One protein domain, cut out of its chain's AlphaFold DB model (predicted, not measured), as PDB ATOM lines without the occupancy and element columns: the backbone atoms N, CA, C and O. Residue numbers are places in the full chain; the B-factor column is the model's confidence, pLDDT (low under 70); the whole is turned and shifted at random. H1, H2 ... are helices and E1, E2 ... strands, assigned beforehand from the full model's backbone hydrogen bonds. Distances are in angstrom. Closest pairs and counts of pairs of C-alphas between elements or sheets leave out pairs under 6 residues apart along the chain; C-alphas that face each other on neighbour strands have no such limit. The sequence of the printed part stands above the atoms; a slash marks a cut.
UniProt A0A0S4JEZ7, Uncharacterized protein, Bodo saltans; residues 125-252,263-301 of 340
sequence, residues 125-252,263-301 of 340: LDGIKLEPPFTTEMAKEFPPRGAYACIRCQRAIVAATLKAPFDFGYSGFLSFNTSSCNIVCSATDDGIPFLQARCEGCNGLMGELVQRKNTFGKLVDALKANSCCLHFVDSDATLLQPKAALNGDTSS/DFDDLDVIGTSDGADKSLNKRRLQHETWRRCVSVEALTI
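Overview. This is residues 125 to 252 and 263 to 301 of the 340 residues of an uncharacterized protein of Bodo saltans (UniProt A0A0S4JEZ7). Two antiparallel sheets partly face each other with their strands crossed, a strongly twisted one of five strands, E3 to E7, and a small one of three, E2, E1 and E8; the larger sheet sits between the small sheet and a long helix, H2, which runs slantwise over its E5 and E4. The short helix H1 covers E2 of the small sheet, and long stretches with no named element begin the printed part and lead into H2. The printed part has 167 residues, with eight named strands and two named helices that follow along the chain in the order E1 to E8, H1, H2; the sheets' orders are E3 - E7 - E6 - E5 - E4 and E2 - E1 - E8. The class is mixed, helices and strands, with under half of the residues in named elements. The whole is compact, with a radius of gyration of the C-alphas of 16.1 A and spans of 52 by 41 by 33 A.

Along the chain. Start at C-alpha 125, at (-12.538, -48.209, -8.536), and pass residues 125 to 145, which hold no named element. Find C-alpha 146 at (-31.265, -50.396, -19.886), where E1, residues 146 to 150, begins and runs 13.4 A. Next come E2, residues 156 to 159, 7.9 A, and E3, residues 171 to 173, 7.0 A. E4, residues 181 to 187, runs 18.4 A; E5, residues 193 to 199, runs 19.6 A. E6, residues 205 to 213, is the longest strand at 23.7 A, and E7, residues 219 to 225, follows with 18.2 A. E8, residues 230 to 234, runs 12.9 A, and H1, residues 243 to 246, 5.1 A. Beyond the cut, H2, residues 277 to 300, runs 34.5 A to C-alpha 300 at (-16.941, -63.554, 5.229).

Arrangement. Begin with E4, E5, E6 and E7, a meander, each strand the antiparallel neighbour of the one before. Look for N 184 and O 196 of the hairpin E4 and E5, 3.0 A apart, N 209 and O 195 of the hairpin E5 and E6, 2.8 A, and N 210 and O 222 of the hairpin E6 and E7, 2.9 A. Beside E7 stands the edge strand E3, with N 173 and O 223 at 2.9 A. From edge to edge the strands' lines turn by 117 degrees. H2 is on one face of this sheet, making two layers, helix over sheet, at a height over the sheet of 7.1 A. It lies over E5 and E4, slantwise to the strands, at 56 degrees to E4 on the local plane; the closest C-alphas of H2 and E4 are those of Cys 293 and Cys 185, 5.1 A apart. In the small sheet, N 147 and O 233 of E1 and E8 are 2.9 A apart, and N 148 and O 158 of the hairpin E1 and E2 are 2.8 A apart. The two sheets form a sandwich, two sheets face to face, with planes 24 degrees apart and strands at 78 degrees. H1 is on the small sheet and only just over E2, with 3 of its C-alphas falling on it; the closest pair is Val 158 and Ala 245, with C-alphas 6.1 A apart. Every O i to N i+4 pair of H2 is within hydrogen-bond range; H1 is too short for such a pair.

Size, cuts and confidence. The two C-alphas farthest apart, those of Thr 238 and Ala 276, are 52.8 A from each other. Residues 253 to 262 are not printed, and C-alphas 252 and 263 are 19.3 A apart across the cut. Of the links printed whole, E2 to E3 is long. The mean pLDDT of the printed part is 75.3; look for values under 70 at residues 136 to 142, 167 to 168, 236 to 252, 263 to 282 and 297 to 301.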
ATOM      1  N   LEU A 125     -12.350 -46.753  -8.485       94.44
ATOM      2  CA  LEU A 125     -12.538 -48.209  -8.536       94.44
ATOM      3  C   LEU A 125     -11.686 -48.953  -7.497       94.44
ATOM      4  O   LEU A 125     -12.164 -49.905  -6.890       94.44
ATOM      5  N   ASP A 126     -10.452 -48.525  -7.248       93.06
ATOM      6  CA  ASP A 126      -9.587 -49.156  -6.246       93.06
ATOM      7  C   ASP A 126      -9.998 -48.796  -4.798       93.06
ATOM      8  O   ASP A 126      -9.584 -49.453  -3.842       93.06
ATOM      9  N   GLY A 127     -10.873 -47.799  -4.621       90.44
ATOM     10  CA  GLY A 127     -11.328 -47.291  -3.323       90.44
ATOM     11  C   GLY A 127     -10.365 -46.305  -2.657       90.44
ATOM     12  O   GLY A 127     -10.501 -46.030  -1.472       90.44
ATOM     13  N   ILE A 128      -9.403 -45.764  -3.411       86.88
ATOM     14  CA  ILE A 128      -8.446 -44.739  -2.949       86.88
ATOM     15  C   ILE A 128      -9.127 -43.361  -2.870       86.88
ATOM     16  O   ILE A 128      -8.678 -42.472  -2.148       86.88
ATOM     17  N   LYS A 129     -10.198 -43.157  -3.646       87.12
ATOM     18  CA  LYS A 129     -11.029 -41.948  -3.640       87.12
ATOM     19  C   LYS A 129     -12.503 -42.300  -3.803       87.12
ATOM     20  O   LYS A 129     -12.835 -43.328  -4.381       87.12
ATOM     21  N   LEU A 130     -13.369 -41.395  -3.367       85.38
ATOM     22  CA  LEU A 130     -14.773 -41.364  -3.767       85.38
ATOM     23  C   LEU A 130     -14.965 -40.382  -4.929       85.38
ATOM     24  O   LEU A 130     -14.159 -39.466  -5.128       85.38
ATOM     25  N   GLU A 131     -16.030 -40.580  -5.699       86.69
ATOM     26  CA  GLU A 131     -16.484 -39.604  -6.685       86.69
ATOM     27  C   GLU A 131     -16.909 -38.290  -5.996       86.69
ATOM     28  O   GLU A 131     -17.589 -38.345  -4.971       86.69
ATOM     29  N   PRO A 132     -16.542 -37.099  -6.509       85.38
ATOM     30  CA  PRO A 132     -17.052 -35.850  -5.958       85.38
ATOM     31  C   PRO A 132     -18.518 -35.621  -6.374       85.38
ATOM     32  O   PRO A 132     -18.904 -35.981  -7.491       85.38
ATOM     33  N   PRO A 133     -19.329 -34.962  -5.532       83.56
ATOM     34  CA  PRO A 133     -20.734 -34.693  -5.833       83.56
ATOM     35  C   PRO A 133     -20.899 -33.818  -7.087       83.56
ATOM     36  O   PRO A 133     -20.065 -32.956  -7.363       83.56
ATOM     37  N   PHE A 134     -21.998 -34.015  -7.823       77.00
ATOM     38  CA  PHE A 134     -22.371 -33.276  -9.043       77.00
ATOM     39  C   PHE A 134     -21.370 -33.371 -10.211       77.00
ATOM     40  O   PHE A 134     -21.422 -32.559 -11.135       77.00
ATOM     41  N   THR A 135     -20.460 -34.351 -10.213       72.50
ATOM     42  CA  THR A 135     -19.439 -34.478 -11.273       72.50
ATOM     43  C   THR A 135     -19.879 -35.266 -12.502       72.50
ATOM     44  O   THR A 135     -19.129 -35.316 -13.478       72.50
ATOM     45  N   THR A 136     -21.062 -35.888 -12.492       65.38
ATOM     46  CA  THR A 136     -21.417 -36.887 -13.506       65.38
ATOM     47  C   THR A 136     -22.576 -36.496 -14.405       65.38
ATOM     48  O   THR A 136     -23.631 -36.022 -13.990       65.38
ATOM     49  N   GLU A 137     -22.408 -36.822 -15.686       63.12
ATOM     50  CA  GLU A 137     -23.468 -36.725 -16.687       63.12
ATOM     51  C   GLU A 137     -24.611 -37.728 -16.463       63.12
ATOM     52  O   GLU A 137     -25.586 -37.706 -17.209       63.12
ATOM     53  N   MET A 138     -24.549 -38.580 -15.433       60.97
ATOM     54  CA  MET A 138     -25.669 -39.440 -15.039       60.97
ATOM     55  C   MET A 138     -26.864 -38.664 -14.464       60.97
ATOM     56  O   MET A 138     -27.920 -39.256 -14.257       60.97
ATOM     57  N   ALA A 139     -26.768 -37.337 -14.324       56.53
ATOM     58  CA  ALA A 139     -27.937 -36.460 -14.238       56.53
ATOM     59  C   ALA A 139     -28.826 -36.491 -15.504       56.53
ATOM     60  O   ALA A 139     -30.010 -36.186 -15.413       56.53
ATOM     61  N   LYS A 140     -28.294 -36.884 -16.674       62.03
ATOM     62  CA  LYS A 140     -29.083 -37.044 -17.905       62.03
ATOM     63  C   LYS A 140     -30.120 -38.161 -17.738       62.03
ATOM     64  O   LYS A 140     -29.861 -39.201 -17.119       62.03
ATOM     65  N   GLU A 141     -31.295 -37.942 -18.313       60.38
ATOM     66  CA  GLU A 141     -32.333 -38.959 -18.450       60.38
ATOM     67  C   GLU A 141     -31.887 -39.977 -19.505       60.38
ATOM     68  O   GLU A 141     -31.801 -39.677 -20.695       60.38
ATOM     69  N   PHE A 142     -31.547 -41.179 -19.047       65.31
ATOM     70  CA  PHE A 142     -31.333 -42.333 -19.915       65.31
ATOM     71  C   PHE A 142     -32.666 -43.067 -20.089       65.31
ATOM     72  O   PHE A 142     -33.475 -43.055 -19.155       65.31
ATOM     73  N   PRO A 143     -32.915 -43.712 -21.244       71.44
ATOM     74  CA  PRO A 143     -34.152 -44.452 -21.449       71.44
ATOM     75  C   PRO A 143     -34.321 -45.533 -20.364       71.44
ATOM     76  O   PRO A 143     -33.336 -46.161 -19.967       71.44
ATOM     77  N   PRO A 144     -35.557 -45.798 -19.898       71.12
ATOM     78  CA  PRO A 144     -35.804 -46.740 -18.801       71.12
ATOM     79  C   PRO A 144     -35.395 -48.181 -19.149       71.12
ATOM     80  O   PRO A 144     -35.150 -48.996 -18.263       71.12
ATOM     81  N   ARG A 145     -35.284 -48.501 -20.444       79.81
ATOM     82  CA  ARG A 145     -34.873 -49.810 -20.960       79.81
ATOM     83  C   ARG A 145     -33.349 -49.906 -21.060       79.81
ATOM     84  O   ARG A 145     -32.772 -49.793 -22.136       79.81
ATOM     85  N   GLY A 146     -32.701 -50.136 -19.926       87.19
ATOM     86  CA  GLY A 146     -31.265 -50.396 -19.886       87.19
ATOM     87  C   GLY A 146     -30.761 -50.825 -18.515       87.19
ATOM     88  O   GLY A 146     -31.517 -50.922 -17.545       87.19
ATOM     89  N   ALA A 147     -29.456 -51.059 -18.429       90.12
ATOM     90  CA  ALA A 147     -28.759 -51.373 -17.189       90.12
ATOM     91  C   ALA A 147     -27.429 -50.623 -17.108       90.12
ATOM     92  O   ALA A 147     -26.745 -50.417 -18.107       90.12
ATOM     93  N   TYR A 148     -27.028 -50.254 -15.898       91.81
ATOM     94  CA  TYR A 148     -25.697 -49.735 -15.626       91.81
ATOM     95  C   TYR A 148     -24.761 -50.893 -15.277       91.81
ATOM     96  O   TYR A 148     -25.021 -51.671 -14.356       91.81
ATOM     97  N   ALA A 149     -23.664 -51.011 -16.019       92.69
ATOM     98  CA  ALA A 149     -22.663 -52.059 -15.864       92.69
ATOM     99  C   ALA A 149     -21.293 -51.471 -15.507       92.69
ATOM    100  O   ALA A 149     -20.942 -50.377 -15.949       92.69
ATOM    101  N   CYS A 150     -20.505 -52.213 -14.727       93.94
ATOM    102  CA  CYS A 150     -19.178 -51.794 -14.281       93.94
ATOM    103  C   CYS A 150     -18.271 -51.465 -15.477       93.94
ATOM    104  O   CYS A 150     -17.994 -52.341 -16.298       93.94
ATOM    105  N   ILE A 151     -17.731 -50.244 -15.534       92.88
ATOM    106  CA  ILE A 151     -16.891 -49.771 -16.650       92.88
ATOM    107  C   ILE A 151     -15.647 -50.652 -16.889       92.88
ATOM    108  O   ILE A 151     -15.148 -50.741 -18.009       92.88
ATOM    109  N   ARG A 152     -15.165 -51.348 -15.849       92.31
ATOM    110  CA  ARG A 152     -13.939 -52.161 -15.883       92.31
ATOM    111  C   ARG A 152     -14.133 -53.607 -16.338       92.31
ATOM    112  O   ARG A 152     -13.232 -54.152 -16.962       92.31
ATOM    113  N   CYS A 153     -15.262 -54.239 -16.015       91.31
ATOM    114  CA  CYS A 153     -15.488 -55.667 -16.299       91.31
ATOM    115  C   CYS A 153     -16.836 -55.986 -16.954       91.31
ATOM    116  O   CYS A 153     -17.127 -57.152 -17.199       91.31
ATOM    117  N   GLN A 154     -17.656 -54.972 -17.241       90.38
ATOM    118  CA  GLN A 154     -18.907 -55.084 -17.998       90.38
ATOM    119  C   GLN A 154     -20.011 -55.930 -17.344       90.38
ATOM    120  O   GLN A 154     -21.072 -56.131 -17.929       90.38
ATOM    121  N   ARG A 155     -19.820 -56.356 -16.090       90.25
ATOM    122  CA  ARG A 155     -20.873 -56.977 -15.281       90.25
ATOM    123  C   ARG A 155     -21.970 -55.952 -14.969       90.25
ATOM    124  O   ARG A 155     -21.669 -54.859 -14.484       90.25
ATOM    125  N   ALA A 156     -23.225 -56.310 -15.239       91.12
ATOM    126  CA  ALA A 156     -24.397 -55.488 -14.937       91.12
ATOM    127  C   ALA A 156     -24.589 -55.343 -13.418       91.12
ATOM    128  O   ALA A 156     -24.658 -56.340 -12.704       91.12
ATOM    129  N   ILE A 157     -24.671 -54.103 -12.934       93.06
ATOM    130  CA  ILE A 157     -24.740 -53.768 -11.505       93.06
ATOM    131  C   ILE A 157     -26.169 -53.432 -11.084       93.06
ATOM    132  O   ILE A 157     -26.619 -53.874 -10.031       93.06
ATOM    133  N   VAL A 158     -26.886 -52.648 -11.890       91.81
ATOM    134  CA  VAL A 158     -28.214 -52.140 -11.530       91.81
ATOM    135  C   VAL A 158     -29.033 -51.796 -12.775       91.81
ATOM    136  O   VAL A 158     -28.486 -51.306 -13.763       91.81
ATOM    137  N   ALA A 159     -30.339 -52.069 -12.754       89.94
ATOM    138  CA  ALA A 159     -31.249 -51.691 -13.834       89.94
ATOM    139  C   ALA A 159     -31.515 -50.176 -13.831       89.94
ATOM    140  O   ALA A 159     -31.566 -49.545 -12.776       89.94
ATOM    141  N   ALA A 160     -31.706 -49.578 -15.008       88.38
ATOM    142  CA  ALA A 160     -31.908 -48.135 -15.122       88.38
ATOM    143  C   ALA A 160     -33.239 -47.656 -14.521       88.38
ATOM    144  O   ALA A 160     -33.305 -46.534 -14.024       88.38
ATOM    145  N   THR A 161     -34.251 -48.528 -14.488       86.50
ATOM    146  CA  THR A 161     -35.538 -48.311 -13.806       86.50
ATOM    147  C   THR A 161     -35.411 -48.106 -12.297       86.50
ATOM    148  O   THR A 161     -36.253 -47.445 -11.707       86.50
ATOM    149  N   LEU A 162     -34.356 -48.629 -11.662       86.50
ATOM    150  CA  LEU A 162     -34.148 -48.543 -10.209       86.50
ATOM    151  C   LEU A 162     -33.503 -47.221  -9.769       86.50
ATOM    152  O   LEU A 162     -33.259 -47.027  -8.576       86.50
ATOM    153  N   LYS A 163     -33.174 -46.340 -10.722       87.56
ATOM    154  CA  LYS A 163     -32.559 -45.036 -10.477       87.56
ATOM    155  C   LYS A 163     -33.540 -44.138  -9.723       87.56
ATOM    156  O   LYS A 163     -34.680 -43.979 -10.139       87.56
ATOM    157  N   ALA A 164     -33.073 -43.510  -8.651       83.19
ATOM    158  CA  ALA A 164     -33.863 -42.588  -7.842       83.19
ATOM    159  C   ALA A 164     -33.087 -41.297  -7.555       83.19
ATOM    160  O   ALA A 164     -31.849 -41.317  -7.533       83.19
ATOM    161  N   PRO A 165     -33.789 -40.173  -7.321       75.25
ATOM    162  CA  PRO A 165     -33.147 -38.931  -6.924       75.25
ATOM    163  C   PRO A 165     -32.359 -39.137  -5.625       75.25
ATOM    164  O   PRO A 165     -32.857 -39.678  -4.636       75.25
ATOM    165  N   PHE A 166     -31.101 -38.701  -5.647       72.69
ATOM    166  CA  PHE A 166     -30.221 -38.702  -4.491       72.69
ATOM    167  C   PHE A 166     -29.684 -37.297  -4.250       72.69
ATOM    168  O   PHE A 166     -29.006 -36.694  -5.084       72.69
ATOM    169  N   ASP A 167     -29.980 -36.801  -3.059       66.38
ATOM    170  CA  ASP A 167     -29.439 -35.587  -2.474       66.38
ATOM    171  C   ASP A 167     -27.911 -35.565  -2.591       66.38
ATOM    172  O   ASP A 167     -27.236 -36.600  -2.606       66.38
ATOM    173  N   PHE A 168     -27.358 -34.354  -2.607       68.94
ATOM    174  CA  PHE A 168     -25.918 -34.116  -2.710       68.94
ATOM    175  C   PHE A 168     -25.289 -34.584  -4.035       68.94
ATOM    176  O   PHE A 168     -24.074 -34.718  -4.101       68.94
ATOM    177  N   GLY A 169     -26.071 -34.785  -5.101       74.75
ATOM    178  CA  GLY A 169     -25.537 -34.874  -6.464       74.75
ATOM    179  C   GLY A 169     -24.811 -36.176  -6.802       74.75
ATOM    180  O   GLY A 169     -23.895 -36.157  -7.622       74.75
ATOM    181  N   TYR A 170     -25.199 -37.282  -6.167       81.94
ATOM    182  CA  TYR A 170     -24.738 -38.630  -6.507       81.94
ATOM    183  C   TYR A 170     -25.801 -39.376  -7.315       81.94
ATOM    184  O   TYR A 170     -26.993 -39.094  -7.198       81.94
ATOM    185  N   SER A 171     -25.385 -40.374  -8.096       86.38
ATOM    186  CA  SER A 171     -26.338 -41.283  -8.738       86.38
ATOM    187  C   SER A 171     -26.883 -42.281  -7.718       86.38
ATOM    188  O   SER A 171     -26.127 -43.063  -7.145       86.38
ATOM    189  N   GLY A 172     -28.191 -42.241  -7.486       89.12
ATOM    190  CA  GLY A 172     -28.885 -43.092  -6.528       89.12
ATOM    191  C   GLY A 172     -29.663 -44.226  -7.177       89.12
ATOM    192  O   GLY A 172     -30.249 -44.038  -8.243       89.12
ATOM    193  N   PHE A 173     -29.728 -45.374  -6.505       90.00
ATOM    194  CA  PHE A 173     -30.582 -46.495  -6.898       90.00
ATOM    195  C   PHE A 173     -31.267 -47.125  -5.680       90.00
ATOM    196  O   PHE A 173     -30.602 -47.372  -4.677       90.00
ATOM    197  N   LEU A 174     -32.572 -47.407  -5.761       87.38
ATOM    198  CA  LEU A 174     -33.365 -47.993  -4.656       87.38
ATOM    199  C   LEU A 174     -33.128 -49.494  -4.443       87.38
ATOM    200  O   LEU A 174     -33.546 -50.044  -3.431       87.38
ATOM    201  N   SER A 175     -32.499 -50.152  -5.412       84.88
ATOM    202  CA  SER A 175     -32.067 -51.544  -5.361       84.88
ATOM    203  C   SER A 175     -30.925 -51.731  -6.363       84.88
ATOM    204  O   SER A 175     -30.723 -50.896  -7.247       84.88
ATOM    205  N   PHE A 176     -30.153 -52.803  -6.221       86.88
ATOM    206  CA  PHE A 176     -29.063 -53.182  -7.118       86.88
ATOM    207  C   PHE A 176     -28.876 -54.702  -7.073       86.88
ATOM    208  O   PHE A 176     -29.352 -55.377  -6.162       86.88
ATOM    209  N   ASN A 177     -28.151 -55.249  -8.044       85.25
ATOM    210  CA  ASN A 177     -27.894 -56.678  -8.106       85.25
ATOM    211  C   ASN A 177     -26.857 -57.110  -7.055       85.25
ATOM    212  O   ASN A 177     -25.648 -56.950  -7.252       85.25
ATOM    213  N   THR A 178     -27.326 -57.708  -5.963       83.69
ATOM    214  CA  THR A 178     -26.476 -58.301  -4.920       83.69
ATOM    215  C   THR A 178     -25.612 -59.446  -5.462       83.69
ATOM    216  O   THR A 178     -24.449 -59.545  -5.088       83.69
ATOM    217  N   SER A 179     -26.087 -60.217  -6.449       86.62
ATOM    218  CA  SER A 179     -25.298 -61.228  -7.186       86.62
ATOM    219  C   SER A 179     -24.325 -60.638  -8.227       86.62
ATOM    220  O   SER A 179     -23.844 -61.332  -9.123       86.62
ATOM    221  N   SER A 180     -24.065 -59.330  -8.174       89.19
ATOM    222  CA  SER A 180     -22.978 -58.676  -8.918       89.19
ATOM    223  C   SER A 180     -22.130 -57.732  -8.065       89.19
ATOM    224  O   SER A 180     -21.166 -57.153  -8.580       89.19
ATOM    225  N   CYS A 181     -22.445 -57.609  -6.773       92.38
ATOM    226  CA  CYS A 181     -21.809 -56.696  -5.834       92.38
ATOM    227  C   CYS A 181     -21.537 -57.386  -4.493       92.38
ATOM    228  O   CYS A 181     -22.453 -57.636  -3.715       92.38
ATOM    229  N   ASN A 182     -20.259 -57.576  -4.177       93.75
ATOM    230  CA  ASN A 182     -19.819 -57.911  -2.830       93.75
ATOM    231  C   ASN A 182     -20.017 -56.695  -1.919       93.75
ATOM    232  O   ASN A 182     -19.585 -55.588  -2.254       93.75
ATOM    233  N   ILE A 183     -20.642 -56.906  -0.762       92.62
ATOM    234  CA  ILE A 183     -20.795 -55.877   0.269       92.62
ATOM    235  C   ILE A 183     -19.685 -56.049   1.296       92.62
ATOM    236  O   ILE A 183     -19.479 -57.145   1.809       92.62
ATOM    237  N   VAL A 184     -18.959 -54.969   1.578       91.69
ATOM    238  CA  VAL A 184     -17.789 -54.974   2.468       91.69
ATOM    239  C   VAL A 184     -17.934 -53.845   3.483       91.69
ATOM    240  O   VAL A 184     -18.304 -52.730   3.106       91.69
ATOM    241  N   CYS A 185     -17.645 -54.103   4.760       91.62
ATOM    242  CA  CYS A 185     -17.543 -53.026   5.740       91.62
ATOM    243  C   CYS A 185     -16.259 -52.213   5.520       91.62
ATOM    244  O   CYS A 185     -15.192 -52.758   5.244       91.62
ATOM    245  N   SER A 186     -16.359 -50.899   5.663       89.94
ATOM    246  CA  SER A 186     -15.226 -49.983   5.711       89.94
ATOM    247  C   SER A 186     -15.464 -48.938   6.800       89.94
ATOM    248  O   SER A 186     -16.580 -48.803   7.299       89.94
ATOM    249  N   ALA A 187     -14.429 -48.193   7.170       87.38
ATOM    250  CA  ALA A 187     -14.534 -47.061   8.081       87.38
ATOM    251  C   ALA A 187     -14.029 -45.795   7.386       87.38
ATOM    252  O   ALA A 187     -13.126 -45.863   6.550       87.38
ATOM    253  N   THR A 188     -14.620 -44.642   7.705       83.00
ATOM    254  CA  THR A 188     -14.060 -43.340   7.314       83.00
ATOM    255  C   THR A 188     -12.780 -43.052   8.103       83.00
ATOM    256  O   THR A 188     -12.497 -43.725   9.094       83.00
ATOM    257  N   ASP A 189     -12.039 -42.008   7.725       80.62
ATOM    258  CA  ASP A 189     -10.871 -41.539   8.492       80.62
ATOM    259  C   ASP A 189     -11.237 -41.179   9.953       80.62
ATOM    260  O   ASP A 189     -10.438 -41.374  10.864       80.62
ATOM    261  N   ASP A 190     -12.484 -40.746  10.193       83.06
ATOM    262  CA  ASP A 190     -13.067 -40.500  11.525       83.06
ATOM    263  C   ASP A 190     -13.518 -41.786  12.264       83.06
ATOM    264  O   ASP A 190     -14.186 -41.713  13.299       83.06
ATOM    265  N   GLY A 191     -13.241 -42.974  11.716       86.12
ATOM    266  CA  GLY A 191     -13.638 -44.269  12.281       86.12
ATOM    267  C   GLY A 191     -15.130 -44.611  12.154       86.12
ATOM    268  O   GLY A 191     -15.599 -45.541  12.810       86.12
ATOM    269  N   ILE A 192     -15.905 -43.885  11.339       85.00
ATOM    270  CA  ILE A 192     -17.346 -44.139  11.185       85.00
ATOM    271  C   ILE A 192     -17.548 -45.325  10.228       85.00
ATOM    272  O   ILE A 192     -17.102 -45.233   9.083       85.00
ATOM    273  N   PRO A 193     -18.238 -46.411  10.632       87.06
ATOM    274  CA  PRO A 193     -18.492 -47.548   9.754       87.06
ATOM    275  C   PRO A 193     -19.426 -47.160   8.601       87.06
ATOM    276  O   PRO A 193     -20.407 -46.436   8.792       87.06
ATOM    277  N   PHE A 194     -19.167 -47.706   7.418       89.69
ATOM    278  CA  PHE A 194     -20.052 -47.646   6.260       89.69
ATOM    279  C   PHE A 194     -19.913 -48.904   5.397       89.69
ATOM    280  O   PHE A 194     -18.917 -49.624   5.459       89.69
ATOM    281  N   LEU A 195     -20.936 -49.190   4.594       93.50
ATOM    282  CA  LEU A 195     -20.965 -50.357   3.718       93.50
ATOM    283  C   LEU A 195     -20.581 -49.948   2.292       93.50
ATOM    284  O   LEU A 195     -21.196 -49.056   1.708       93.50
ATOM    285  N   GLN A 196     -19.581 -50.614   1.721       94.69
ATOM    286  CA  GLN A 196     -19.149 -50.442   0.334       94.69
ATOM    287  C   GLN A 196     -19.779 -51.513  -0.560       94.69
ATOM    288  O   GLN A 196     -19.712 -52.699  -0.241       94.69
ATOM    289  N   ALA A 197     -20.307 -51.108  -1.717       95.25
ATOM    290  CA  ALA A 197     -20.610 -52.017  -2.818       95.25
ATOM    291  C   ALA A 197     -19.385 -52.141  -3.730       95.25
ATOM    292  O   ALA A 197     -18.942 -51.154  -4.324       95.25
ATOM    293  N   ARG A 198     -18.850 -53.354  -3.885       96.56
ATOM    294  CA  ARG A 198     -17.734 -53.654  -4.793       96.56
ATOM    295  C   ARG A 198     -18.168 -54.659  -5.848       96.56
ATOM    296  O   ARG A 198     -18.691 -55.713  -5.514       96.56
ATOM    297  N   CYS A 199     -17.934 -54.362  -7.123       96.00
ATOM    298  CA  CYS A 199     -18.302 -55.252  -8.220       96.00
ATOM    299  C   CYS A 199     -17.609 -56.610  -8.061       96.00
ATOM    300  O   CYS A 199     -16.381 -56.677  -8.079       96.00
ATOM    301  N   GLU A 200     -18.376 -57.694  -7.974       94.69
ATOM    302  CA  GLU A 200     -17.858 -59.045  -7.723       94.69
ATOM    303  C   GLU A 200     -16.832 -59.484  -8.785       94.69
ATOM    304  O   GLU A 200     -15.795 -60.055  -8.461       94.69
ATOM    305  N   GLY A 201     -17.056 -59.129 -10.056       92.25
ATOM    306  CA  GLY A 201     -16.179 -59.511 -11.167       92.25
ATOM    307  C   GLY A 201     -14.806 -58.825 -11.201       92.25
ATOM    308  O   GLY A 201     -13.948 -59.245 -11.972       92.25
ATOM    309  N   CYS A 202     -14.577 -57.757 -10.424       93.62
ATOM    310  CA  CYS A 202     -13.285 -57.050 -10.428       93.62
ATOM    311  C   CYS A 202     -12.871 -56.393  -9.095       93.62
ATOM    312  O   CYS A 202     -11.837 -55.726  -9.035       93.62
ATOM    313  N   ASN A 203     -13.667 -56.557  -8.039       95.69
ATOM    314  CA  ASN A 203     -13.557 -55.898  -6.733       95.69
ATOM    315  C   ASN A 203     -13.535 -54.348  -6.760       95.69
ATOM    316  O   ASN A 203     -13.117 -53.704  -5.794       95.69
ATOM    317  N   GLY A 204     -13.978 -53.743  -7.870       96.25
ATOM    318  CA  GLY A 204     -14.006 -52.292  -8.048       96.25
ATOM    319  C   GLY A 204     -15.133 -51.632  -7.251       96.25
ATOM    320  O   GLY A 204     -16.265 -52.106  -7.305       96.25
ATOM    321  N   LEU A 205     -14.851 -50.542  -6.537       96.38
ATOM    322  CA  LEU A 205     -15.809 -49.795  -5.720       96.38
ATOM    323  C   LEU A 205     -16.894 -49.134  -6.586       96.38
ATOM    324  O   LEU A 205     -16.668 -48.118  -7.242       96.38
ATOM    325  N   MET A 206     -18.092 -49.713  -6.564       95.75
ATOM    326  CA  MET A 206     -19.266 -49.207  -7.278       95.75
ATOM    327  C   MET A 206     -19.960 -48.082  -6.513       95.75
ATOM    328  O   MET A 206     -20.613 -47.252  -7.135       95.75
ATOM    329  N   GLY A 207     -19.817 -48.032  -5.186       94.31
ATOM    330  CA  GLY A 207     -20.419 -46.992  -4.356       94.31
ATOM    331  C   GLY A 207     -20.584 -47.404  -2.896       94.31
ATOM    332  O   GLY A 207     -19.936 -48.334  -2.415       94.31
ATOM    333  N   GLU A 208     -21.487 -46.713  -2.212       92.94
ATOM    334  CA  GLU A 208     -21.827 -46.914  -0.803       92.94
ATOM    335  C   GLU A 208     -23.274 -47.408  -0.677       92.94
ATOM    336  O   GLU A 208     -24.161 -46.940  -1.394       92.94
ATOM    337  N   LEU A 209     -23.533 -48.327   0.252       92.19
ATOM    338  CA  LEU A 209     -24.893 -48.656   0.678       92.19
ATOM    339  C   LEU A 209     -25.320 -47.672   1.763       92.19
ATOM    340  O   LEU A 209     -24.651 -47.533   2.790       92.19
ATOM    341  N   VAL A 210     -26.470 -47.039   1.557       89.81
ATOM    342  CA  VAL A 210     -27.119 -46.184   2.553       89.81
ATOM    343  C   VAL A 210     -28.560 -46.628   2.756       89.81
ATOM    344  O   VAL A 210     -29.204 -47.124   1.836       89.81
ATOM    345  N   GLN A 211     -29.093 -46.415   3.953       86.81
ATOM    346  CA  GLN A 211     -30.514 -46.624   4.206       86.81
ATOM    347  C   GLN A 211     -31.300 -45.357   3.857       86.81
ATOM    348  O   GLN A 211     -30.977 -44.266   4.333       86.81
ATOM    349  N   ARG A 212     -32.347 -45.505   3.042       82.69
ATOM    350  CA  ARG A 212     -33.338 -44.455   2.754       82.69
ATOM    351  C   ARG A 212     -34.739 -44.971   3.060       82.69
ATOM    352  O   ARG A 212     -34.963 -46.177   3.088       82.69
ATOM    353  N   LYS A 213     -35.690 -44.063   3.282       80.62
ATOM    354  CA  LYS A 213     -37.107 -44.413   3.178       80.62
ATOM    355  C   LYS A 213     -37.481 -44.488   1.697       80.62
ATOM    356  O   LYS A 213     -37.010 -43.663   0.918       80.62
ATOM    357  N   ASN A 214     -38.307 -45.457   1.321       79.19
ATOM    358  CA  ASN A 214     -39.080 -45.385   0.081       79.19
ATOM    359  C   ASN A 214     -40.341 -44.514   0.288       79.19
ATOM    360  O   ASN A 214     -40.586 -44.039   1.398       79.19
ATOM    361  N   THR A 215     -41.154 -44.334  -0.755       73.19
ATOM    362  CA  THR A 215     -42.435 -43.595  -0.699       73.19
ATOM    363  C   THR A 215     -43.405 -44.143   0.353       73.19
ATOM    364  O   THR A 215     -44.086 -43.382   1.028       73.19
ATOM    365  N   PHE A 216     -43.389 -45.454   0.605       74.88
ATOM    366  CA  PHE A 216     -44.161 -46.100   1.678       74.88
ATOM    367  C   PHE A 216     -43.581 -45.881   3.095       74.88
ATOM    368  O   PHE A 216     -43.998 -46.535   4.052       74.88
ATOM    369  N   GLY A 217     -42.564 -45.026   3.253       78.75
ATOM    370  CA  GLY A 217     -41.888 -44.749   4.525       78.75
ATOM    371  C   GLY A 217     -41.026 -45.898   5.067       78.75
ATOM    372  O   GLY A 217     -40.437 -45.766   6.146       78.75
ATOM    373  N   LYS A 218     -40.924 -47.020   4.341       80.12
ATOM    374  CA  LYS A 218     -40.153 -48.210   4.726       80.12
ATOM    375  C   LYS A 218     -38.671 -47.978   4.455       80.12
ATOM    376  O   LYS A 218     -38.288 -47.529   3.378       80.12
ATOM    377  N   LEU A 219     -37.832 -48.346   5.421       82.06
ATOM    378  CA  LEU A 219     -36.385 -48.374   5.240       82.06
ATOM    379  C   LEU A 219     -35.977 -49.436   4.210       82.06
ATOM    380  O   LEU A 219     -36.289 -50.617   4.372       82.06
ATOM    381  N   VAL A 220     -35.258 -48.997   3.180       84.25
ATOM    382  CA  VAL A 220     -34.676 -49.812   2.109       84.25
ATOM    383  C   VAL A 220     -33.192 -49.487   1.947       84.25
ATOM    384  O   VAL A 220     -32.746 -48.375   2.252       84.25
ATOM    385  N   ASP A 221     -32.427 -50.462   1.463       87.12
ATOM    386  CA  ASP A 221     -31.021 -50.276   1.121       87.12
ATOM    387  C   ASP A 221     -30.892 -49.702  -0.283       87.12
ATOM    388  O   ASP A 221     -31.248 -50.347  -1.266       87.12
ATOM    389  N   ALA A 222     -30.341 -48.499  -0.367       89.88
ATOM    390  CA  ALA A 222     -30.110 -47.797  -1.612       89.88
ATOM    391  C   ALA A 222     -28.608 -47.710  -1.915       89.88
ATOM    392  O   ALA A 222     -27.786 -47.434  -1.034       89.88
ATOM    393  N   LEU A 223     -28.247 -47.914  -3.182       92.38
ATOM    394  CA  LEU A 223     -26.884 -47.746  -3.673       92.38
ATOM    395  C   LEU A 223     -26.654 -46.279  -4.055       92.38
ATOM    396  O   LEU A 223     -27.208 -45.784  -5.037       92.38
ATOM    397  N   LYS A 224     -25.781 -45.608  -3.304       92.56
ATOM    398  CA  LYS A 224     -25.163 -44.333  -3.676       92.56
ATOM    399  C   LYS A 224     -23.957 -44.643  -4.563       92.56
ATOM    400  O   LYS A 224     -22.874 -44.949  -4.062       92.56
ATOM    401  N   ALA A 225     -24.150 -44.637  -5.876       92.38
ATOM    402  CA  ALA A 225     -23.147 -45.088  -6.833       92.38
ATOM    403  C   ALA A 225     -22.099 -44.013  -7.170       92.38
ATOM    404  O   ALA A 225     -22.428 -42.839  -7.351       92.38
ATOM    405  N   ASN A 226     -20.852 -44.454  -7.363       93.25
ATOM    406  CA  ASN A 226     -19.840 -43.728  -8.126       93.25
ATOM    407  C   ASN A 226     -20.193 -43.859  -9.614       93.25
ATOM    408  O   ASN A 226     -19.903 -44.871 -10.259       93.25
ATOM    409  N   SER A 227     -20.841 -42.844 -10.166       91.62
ATOM    410  CA  SER A 227     -21.403 -42.871 -11.515       91.62
ATOM    411  C   SER A 227     -20.335 -43.017 -12.613       91.62
ATOM    412  O   SER A 227     -20.574 -43.709 -13.596       91.62
ATOM    413  N   CYS A 228     -19.121 -42.484 -12.432       91.62
ATOM    414  CA  CYS A 228     -17.988 -42.689 -13.347       91.62
ATOM    415  C   CYS A 228     -17.455 -44.136 -13.385       91.62
ATOM    416  O   CYS A 228     -16.714 -44.496 -14.299       91.62
ATOM    417  N   CYS A 229     -17.818 -44.969 -12.404       93.62
ATOM    418  CA  CYS A 229     -17.474 -46.394 -12.365       93.62
ATOM    419  C   CYS A 229     -18.493 -47.270 -13.113       93.62
ATOM    420  O   CYS A 229     -18.277 -48.477 -13.276       93.62
ATOM    421  N   LEU A 230     -19.586 -46.666 -13.583       92.50
ATOM    422  CA  LEU A 230     -20.661 -47.295 -14.332       92.50
ATOM    423  C   LEU A 230     -20.665 -46.793 -15.781       92.50
ATOM    424  O   LEU A 230     -20.267 -45.671 -16.080       92.50
ATOM    425  N   HIS A 231     -21.157 -47.627 -16.690       90.62
ATOM    426  CA  HIS A 231     -21.549 -47.211 -18.031       90.62
ATOM    427  C   HIS A 231     -22.955 -47.743 -18.332       90.62
ATOM    428  O   HIS A 231     -23.344 -48.794 -17.817       90.62
ATOM    429  N   PHE A 232     -23.722 -47.004 -19.131       89.50
ATOM    430  CA  PHE A 232     -25.075 -47.393 -19.517       89.50
ATOM    431  C   PHE A 232     -25.053 -48.360 -20.709       89.50
ATOM    432  O   PHE A 232     -24.466 -48.054 -21.749       89.50
ATOM    433  N   VAL A 233     -25.732 -49.493 -20.550       86.69
ATOM    434  CA  VAL A 233     -26.041 -50.476 -21.590       86.69
ATOM    435  C   VAL A 233     -27.521 -50.341 -21.923       86.69
ATOM    436  O   VAL A 233     -28.375 -50.559 -21.065       86.69
ATOM    437  N   ASP A 234     -27.817 -49.993 -23.169       83.62
ATOM    438  CA  ASP A 234     -29.177 -49.993 -23.707       83.62
ATOM    439  C   ASP A 234     -29.657 -51.444 -23.895       83.62
ATOM    440  O   ASP A 234     -28.922 -52.270 -24.446       83.62
ATOM    441  N   SER A 235     -30.867 -51.772 -23.432       72.31
ATOM    442  CA  SER A 235     -31.427 -53.127 -23.552       72.31
ATOM    443  C   SER A 235     -31.684 -53.542 -25.003       72.31
ATOM    444  O   SER A 235     -31.583 -54.730 -25.317       72.31
ATOM    445  N   ASP A 236     -31.988 -52.583 -25.884       64.69
ATOM    446  CA  ASP A 236     -32.232 -52.840 -27.307       64.69
ATOM    447  C   ASP A 236     -30.900 -52.957 -28.085       64.69
ATOM    448  O   ASP A 236     -30.845 -53.528 -29.179       64.69
ATOM    449  N   ALA A 237     -29.783 -52.504 -27.494       55.25
ATOM    450  CA  ALA A 237     -28.427 -52.759 -27.978       55.25
ATOM    451  C   ALA A 237     -27.923 -54.140 -27.513       55.25
ATOM    452  O   ALA A 237     -27.068 -54.261 -26.635       55.25
ATOM    453  N   THR A 238     -28.451 -55.183 -28.154       47.59
ATOM    454  CA  THR A 238     -28.137 -56.611 -27.983       47.59
ATOM    455  C   THR A 238     -26.689 -56.895 -27.549       47.59
ATOM    456  O   THR A 238     -25.796 -56.890 -28.394       47.59
ATOM    457  N   LEU A 239     -26.446 -57.208 -26.263       41.47
ATOM    458  CA  LEU A 239     -25.218 -57.907 -25.816       41.47
ATOM    459  C   LEU A 239     -25.225 -58.441 -24.366       41.47
ATOM    460  O   LEU A 239     -24.474 -59.368 -24.073       41.47
ATOM    461  N   LEU A 240     -26.062 -57.919 -23.463       41.91
ATOM    462  CA  LEU A 240     -26.184 -58.410 -22.082       41.91
ATOM    463  C   LEU A 240     -27.661 -58.585 -21.717       41.91
ATOM    464  O   LEU A 240     -28.364 -57.596 -21.534       41.91
ATOM    465  N   GLN A 241     -28.151 -59.826 -21.586       36.88
ATOM    466  CA  GLN A 241     -29.508 -60.040 -21.064       36.88
ATOM    467  C   GLN A 241     -29.574 -59.585 -19.594       36.88
ATOM    468  O   GLN A 241     -28.853 -60.154 -18.767       36.88
ATOM    469  N   PRO A 242     -30.475 -58.653 -19.215       39.25
ATOM    470  CA  PRO A 242     -30.578 -58.160 -17.839       39.25
ATOM    471  C   PRO A 242     -31.060 -59.190 -16.809       39.25
ATOM    472  O   PRO A 242     -31.175 -58.843 -15.639       39.25
ATOM    473  N   LYS A 243     -31.303 -60.454 -17.194       39.28
ATOM    474  CA  LYS A 243     -31.673 -61.543 -16.270       39.28
ATOM    475  C   LYS A 243     -30.738 -61.629 -15.065       39.28
ATOM    476  O   LYS A 243     -31.211 -61.784 -13.953       39.28
ATOM    477  N   ALA A 244     -29.431 -61.437 -15.254       40.59
ATOM    478  CA  ALA A 244     -28.501 -61.407 -14.126       40.59
ATOM    479  C   ALA A 244     -28.826 -60.290 -13.115       40.59
ATOM    480  O   ALA A 244     -28.691 -60.520 -11.921       40.59
ATOM    481  N   ALA A 245     -29.261 -59.110 -13.575       42.88
ATOM    482  CA  ALA A 245     -29.563 -57.943 -12.741       42.88
ATOM    483  C   ALA A 245     -30.965 -57.957 -12.105       42.88
ATOM    484  O   ALA A 245     -31.204 -57.188 -11.180       42.88
ATOM    485  N   LEU A 246     -31.865 -58.818 -12.593       40.53
ATOM    486  CA  LEU A 246     -33.242 -58.989 -12.108       40.53
ATOM    487  C   LEU A 246     -33.443 -60.281 -11.290       40.53
ATOM    488  O   LEU A 246     -34.555 -60.565 -10.873       40.53
ATOM    489  N   ASN A 247     -32.383 -61.057 -11.044       39.06
ATOM    490  CA  ASN A 247     -32.430 -62.300 -10.260       39.06
ATOM    491  C   ASN A 247     -32.339 -62.085  -8.728       39.06
ATOM    492  O   ASN A 247     -32.112 -63.047  -7.998       39.06
ATOM    493  N   GLY A 248     -32.478 -60.852  -8.229       42.38
ATOM    494  CA  GLY A 248     -32.708 -60.606  -6.799       42.38
ATOM    495  C   GLY A 248     -34.184 -60.827  -6.456       42.38
ATOM    496  O   GLY A 248     -35.027 -60.506  -7.283       42.38
ATOM    497  N   ASP A 249     -34.487 -61.333  -5.254       40.47
ATOM    498  CA  ASP A 249     -35.786 -61.912  -4.831       40.47
ATOM    499  C   ASP A 249     -37.061 -61.037  -4.958       40.47
ATOM    500  O   ASP A 249     -38.149 -61.481  -4.597       40.47
ATOM    501  N   THR A 250     -36.977 -59.809  -5.472       42.25
ATOM    502  CA  THR A 250     -38.143 -59.072  -5.985       42.25
ATOM    503  C   THR A 250     -38.647 -59.729  -7.264       42.25
ATOM    504  O   THR A 250     -37.943 -59.717  -8.278       42.25
ATOM    505  N   SER A 251     -39.876 -60.256  -7.254       39.78
ATOM    506  CA  SER A 251     -40.503 -60.720  -8.493       39.78
ATOM    507  C   SER A 251     -40.681 -59.556  -9.478       39.78
ATOM    508  O   SER A 251     -40.695 -58.386  -9.086       39.78
ATOM    509  N   SER A 252     -40.826 -59.856 -10.774       39.56
ATOM    510  CA  SER A 252     -41.090 -58.812 -11.779       39.56
ATOM    511  C   SER A 252     -42.361 -58.022 -11.453       39.56
ATOM    512  O   SER A 252     -42.416 -56.828 -11.730       39.56
ATOM    513  N   ASP A 263     -44.540 -41.858  -6.867       40.41
ATOM    514  CA  ASP A 263     -44.510 -40.395  -6.945       40.41
ATOM    515  C   ASP A 263     -43.157 -39.914  -6.385       40.41
ATOM    516  O   ASP A 263     -42.869 -40.009  -5.190       40.41
ATOM    517  N   PHE A 264     -42.273 -39.454  -7.276       48.50
ATOM    518  CA  PHE A 264     -40.863 -39.183  -6.959       48.50
ATOM    519  C   PHE A 264     -40.619 -37.919  -6.112       48.50
ATOM    520  O   PHE A 264     -39.481 -37.695  -5.690       48.50
ATOM    521  N   ASP A 265     -41.656 -37.120  -5.846       45.44
ATOM    522  CA  ASP A 265     -41.555 -35.843  -5.128       45.44
ATOM    523  C   ASP A 265     -41.501 -35.991  -3.587       45.44
ATOM    524  O   ASP A 265     -40.988 -35.098  -2.914       45.44
ATOM    525  N   ASP A 266     -41.929 -37.132  -3.022       44.28
ATOM    526  CA  ASP A 266     -42.086 -37.349  -1.562       44.28
ATOM    527  C   ASP A 266     -40.975 -38.220  -0.908       44.28
ATOM    528  O   ASP A 266     -41.161 -38.828   0.154       44.28
ATOM    529  N   LEU A 267     -39.780 -38.307  -1.509       46.34
ATOM    530  CA  LEU A 267     -38.657 -39.104  -0.971       46.34
ATOM    531  C   LEU A 267     -37.929 -38.430   0.211       46.34
ATOM    532  O   LEU A 267     -36.840 -37.866   0.096       46.34
ATOM    533  N   ASP A 268     -38.529 -38.578   1.387       46.56
ATOM    534  CA  ASP A 268     -38.091 -38.010   2.661       46.56
ATOM    535  C   ASP A 268     -36.783 -38.656   3.192       46.56
ATOM    536  O   ASP A 268     -36.761 -39.759   3.762       46.56
ATOM    537  N   VAL A 269     -35.649 -37.969   3.012       51.00
ATOM    538  CA  VAL A 269     -34.340 -38.430   3.506       51.00
ATOM    539  C   VAL A 269     -34.242 -38.294   5.020       51.00
ATOM    540  O   VAL A 269     -34.456 -37.227   5.595       51.00
ATOM    541  N   ILE A 270     -33.814 -39.373   5.685       48.59
ATOM    542  CA  ILE A 270     -33.565 -39.390   7.131       48.59
ATOM    543  C   ILE A 270     -32.368 -38.481   7.462       48.59
ATOM    544  O   ILE A 270     -31.218 -38.918   7.503       48.59
ATOM    545  N   GLY A 271     -32.647 -37.198   7.705       44.25
ATOM    546  CA  GLY A 271     -31.630 -36.199   8.049       44.25
ATOM    547  C   GLY A 271     -32.125 -34.763   8.279       44.25
ATOM    548  O   GLY A 271     -31.328 -33.909   8.682       44.25
ATOM    549  N   THR A 272     -33.404 -34.455   8.046       39.00
ATOM    550  CA  THR A 272     -33.902 -33.067   7.992       39.00
ATOM    551  C   THR A 272     -34.465 -32.507   9.308       39.00
ATOM    552  O   THR A 272     -34.242 -31.320   9.537       39.00
ATOM    553  N   SER A 273     -35.059 -33.306  10.209       43.47
ATOM    554  CA  SER A 273     -35.751 -32.817  11.431       43.47
ATOM    555  C   SER A 273     -34.862 -32.088  12.457       43.47
ATOM    556  O   SER A 273     -33.700 -32.433  12.650       43.47
ATOM    557  N   ASP A 274     -35.395 -31.061  13.123       45.03
ATOM    558  CA  ASP A 274     -34.604 -30.036  13.819       45.03
ATOM    559  C   ASP A 274     -33.687 -30.499  14.971       45.03
ATOM    560  O   ASP A 274     -34.054 -31.281  15.850       45.03
ATOM    561  N   GLY A 275     -32.496 -29.887  15.010       45.56
ATOM    562  CA  GLY A 275     -31.643 -29.712  16.194       45.56
ATOM    563  C   GLY A 275     -31.242 -30.971  16.970       45.56
ATOM    564  O   GLY A 275     -30.138 -31.491  16.799       45.56
ATOM    565  N   ALA A 276     -32.105 -31.406  17.889       48.69
ATOM    566  CA  ALA A 276     -31.817 -32.455  18.866       48.69
ATOM    567  C   ALA A 276     -31.954 -33.874  18.284       48.69
ATOM    568  O   ALA A 276     -31.113 -34.737  18.556       48.69
ATOM    569  N   ASP A 277     -32.957 -34.106  17.429       56.19
ATOM    570  CA  ASP A 277     -33.259 -35.443  16.894       56.19
ATOM    571  C   ASP A 277     -32.166 -35.962  15.948       56.19
ATOM    572  O   ASP A 277     -31.909 -37.168  15.880       56.19
ATOM    573  N   LYS A 278     -31.442 -35.063  15.263       55.97
ATOM    574  CA  LYS A 278     -30.343 -35.443  14.355       55.97
ATOM    575  C   LYS A 278     -29.236 -36.216  15.069       55.97
ATOM    576  O   LYS A 278     -28.681 -37.147  14.492       55.97
ATOM    577  N   SER A 279     -28.923 -35.880  16.325       61.19
ATOM    578  CA  SER A 279     -27.875 -36.565  17.104       61.19
ATOM    579  C   SER A 279     -28.259 -38.002  17.472       61.19
ATOM    580  O   SER A 279     -27.407 -38.896  17.492       61.19
ATOM    581  N   LEU A 280     -29.543 -38.227  17.764       63.44
ATOM    582  CA  LEU A 280     -30.065 -39.525  18.183       63.44
ATOM    583  C   LEU A 280     -30.302 -40.426  16.962       63.44
ATOM    584  O   LEU A 280     -29.841 -41.567  16.949       63.44
ATOM    585  N   ASN A 281     -30.873 -39.878  15.882       65.69
ATOM    586  CA  ASN A 281     -31.000 -40.571  14.598       65.69
ATOM    587  C   ASN A 281     -29.633 -40.912  13.978       65.69
ATOM    588  O   ASN A 281     -29.449 -42.046  13.539       65.69
ATOM    589  N   LYS A 282     -28.641 -40.004  14.020       67.62
ATOM    590  CA  LYS A 282     -27.272 -40.294  13.547       67.62
ATOM    591  C   LYS A 282     -26.640 -41.452  14.323       67.62
ATOM    592  O   LYS A 282     -26.127 -42.374  13.698       67.62
ATOM    593  N   ARG A 283     -26.718 -41.446  15.661       71.62
ATOM    594  CA  ARG A 283     -26.187 -42.546  16.490       71.62
ATOM    595  C   ARG A 283     -26.914 -43.866  16.243       71.62
ATOM    596  O   ARG A 283     -26.256 -44.897  16.146       71.62
ATOM    597  N   ARG A 284     -28.241 -43.845  16.080       75.31
ATOM    598  CA  ARG A 284     -29.029 -45.041  15.740       75.31
ATOM    599  C   ARG A 284     -28.628 -45.618  14.380       75.31
ATOM    600  O   ARG A 284     -28.435 -46.824  14.284       75.31
ATOM    601  N   LEU A 285     -28.451 -44.766  13.367       71.31
ATOM    602  CA  LEU A 285     -28.006 -45.171  12.034       71.31
ATOM    603  C   LEU A 285     -26.578 -45.743  12.068       71.31
ATOM    604  O   LEU A 285     -26.343 -46.812  11.526       71.31
ATOM    605  N   GLN A 286     -25.646 -45.087  12.770       74.44
ATOM    606  CA  GLN A 286     -24.277 -45.587  12.958       74.44
ATOM    607  C   GLN A 286     -24.247 -46.948  13.669       74.44
ATOM    608  O   GLN A 286     -23.519 -47.840  13.245       74.44
ATOM    609  N   HIS A 287     -25.056 -47.126  14.717       75.69
ATOM    610  CA  HIS A 287     -25.156 -48.389  15.449       75.69
ATOM    611  C   HIS A 287     -25.749 -49.517  14.589       75.69
ATOM    612  O   HIS A 287     -25.288 -50.654  14.658       75.69
ATOM    613  N   GLU A 288     -26.742 -49.217  13.750       78.75
ATOM    614  CA  GLU A 288     -27.306 -50.198  12.817       78.75
ATOM    615  C   GLU A 288     -26.301 -50.574  11.717       78.75
ATOM    616  O   GLU A 288     -26.082 -51.757  11.461       78.75
ATOM    617  N   THR A 289     -25.601 -49.593  11.139       77.31
ATOM    618  CA  THR A 289     -24.497 -49.837  10.197       77.31
ATOM    619  C   THR A 289     -23.387 -50.674  10.837       77.31
ATOM    620  O   THR A 289     -22.898 -51.605  10.204       77.31
ATOM    621  N   TRP A 290     -23.041 -50.420  12.106       77.75
ATOM    622  CA  TRP A 290     -22.069 -51.225  12.854       77.75
ATOM    623  C   TRP A 290     -22.528 -52.679  13.023       77.75
ATOM    624  O   TRP A 290     -21.771 -53.593  12.700       77.75
ATOM    625  N   ARG A 291     -23.778 -52.928  13.452       81.56
ATOM    626  CA  ARG A 291     -24.317 -54.304  13.523       81.56
ATOM    627  C   ARG A 291     -24.221 -55.015  12.178       81.56
ATOM    628  O   ARG A 291     -23.856 -56.183  12.128       81.56
ATOM    629  N   ARG A 292     -24.540 -54.313  11.089       77.06
ATOM    630  CA  ARG A 292     -24.476 -54.873   9.736       77.06
ATOM    631  C   ARG A 292     -23.052 -55.154   9.283       77.06
ATOM    632  O   ARG A 292     -22.836 -56.192   8.670       77.06
ATOM    633  N   CYS A 293     -22.097 -54.289   9.618       76.25
ATOM    634  CA  CYS A 293     -20.673 -54.555   9.432       76.25
ATOM    635  C   CYS A 293     -20.253 -55.858  10.122       76.25
ATOM    636  O   CYS A 293     -19.745 -56.749   9.451       76.25
ATOM    637  N   VAL A 294     -20.583 -56.020  11.410       73.81
ATOM    638  CA  VAL A 294     -20.312 -57.255  12.169       73.81
ATOM    639  C   VAL A 294     -20.975 -58.479  11.519       73.81
ATOM    640  O   VAL A 294     -20.346 -59.530  11.408       73.81
ATOM    641  N   SER A 295     -22.215 -58.358  11.032       72.69
ATOM    642  CA  SER A 295     -22.905 -59.450  10.326       72.69
ATOM    643  C   SER A 295     -22.256 -59.812   8.982       72.69
ATOM    644  O   SER A 295     -22.154 -60.991   8.653       72.69
ATOM    645  N   VAL A 296     -21.805 -58.823   8.203       70.75
ATOM    646  CA  VAL A 296     -21.094 -59.033   6.927       70.75
ATOM    647  C   VAL A 296     -19.728 -59.683   7.166       70.75
ATOM    648  O   VAL A 296     -19.362 -60.628   6.466       70.75
ATOM    649  N   GLU A 297     -18.994 -59.227   8.182       67.19
ATOM    650  CA  GLU A 297     -17.713 -59.815   8.590       67.19
ATOM    651  C   GLU A 297     -17.887 -61.270   9.049       67.19
ATOM    652  O   GLU A 297     -17.170 -62.153   8.583       67.19
ATOM    653  N   ALA A 298     -18.904 -61.561   9.868       56.06
ATOM    654  CA  ALA A 298     -19.209 -62.925  10.305       56.06
ATOM    655  C   ALA A 298     -19.517 -63.886   9.136       56.06
ATOM    656  O   ALA A 298     -19.151 -65.059   9.199       56.06
ATOM    657  N   LEU A 299     -20.140 -63.393   8.059       54.38
ATOM    658  CA  LEU A 299     -20.414 -64.169   6.841       54.38
ATOM    659  C   LEU A 299     -19.182 -64.349   5.935       54.38
ATOM    660  O   LEU A 299     -19.158 -65.274   5.124       54.38
ATOM    661  N   THR A 300     -18.164 -63.491   6.053       51.62
ATOM    662  CA  THR A 300     -16.941 -63.554   5.229       51.62
ATOM    663  C   THR A 300     -15.801 -64.361   5.856       51.62
ATOM    664  O   THR A 300     -14.827 -64.638   5.157       51.62
ATOM    665  N   ILE A 301     -15.910 -64.804   7.116       42.84
ATOM    666  CA  ILE A 301     -14.928 -65.706   7.745       42.84
ATOM    667  C   ILE A 301     -15.080 -67.131   7.174       42.84
ATOM    668  O   ILE A 301     -16.073 -67.809   7.471       42.84
TER     669      ILE A 301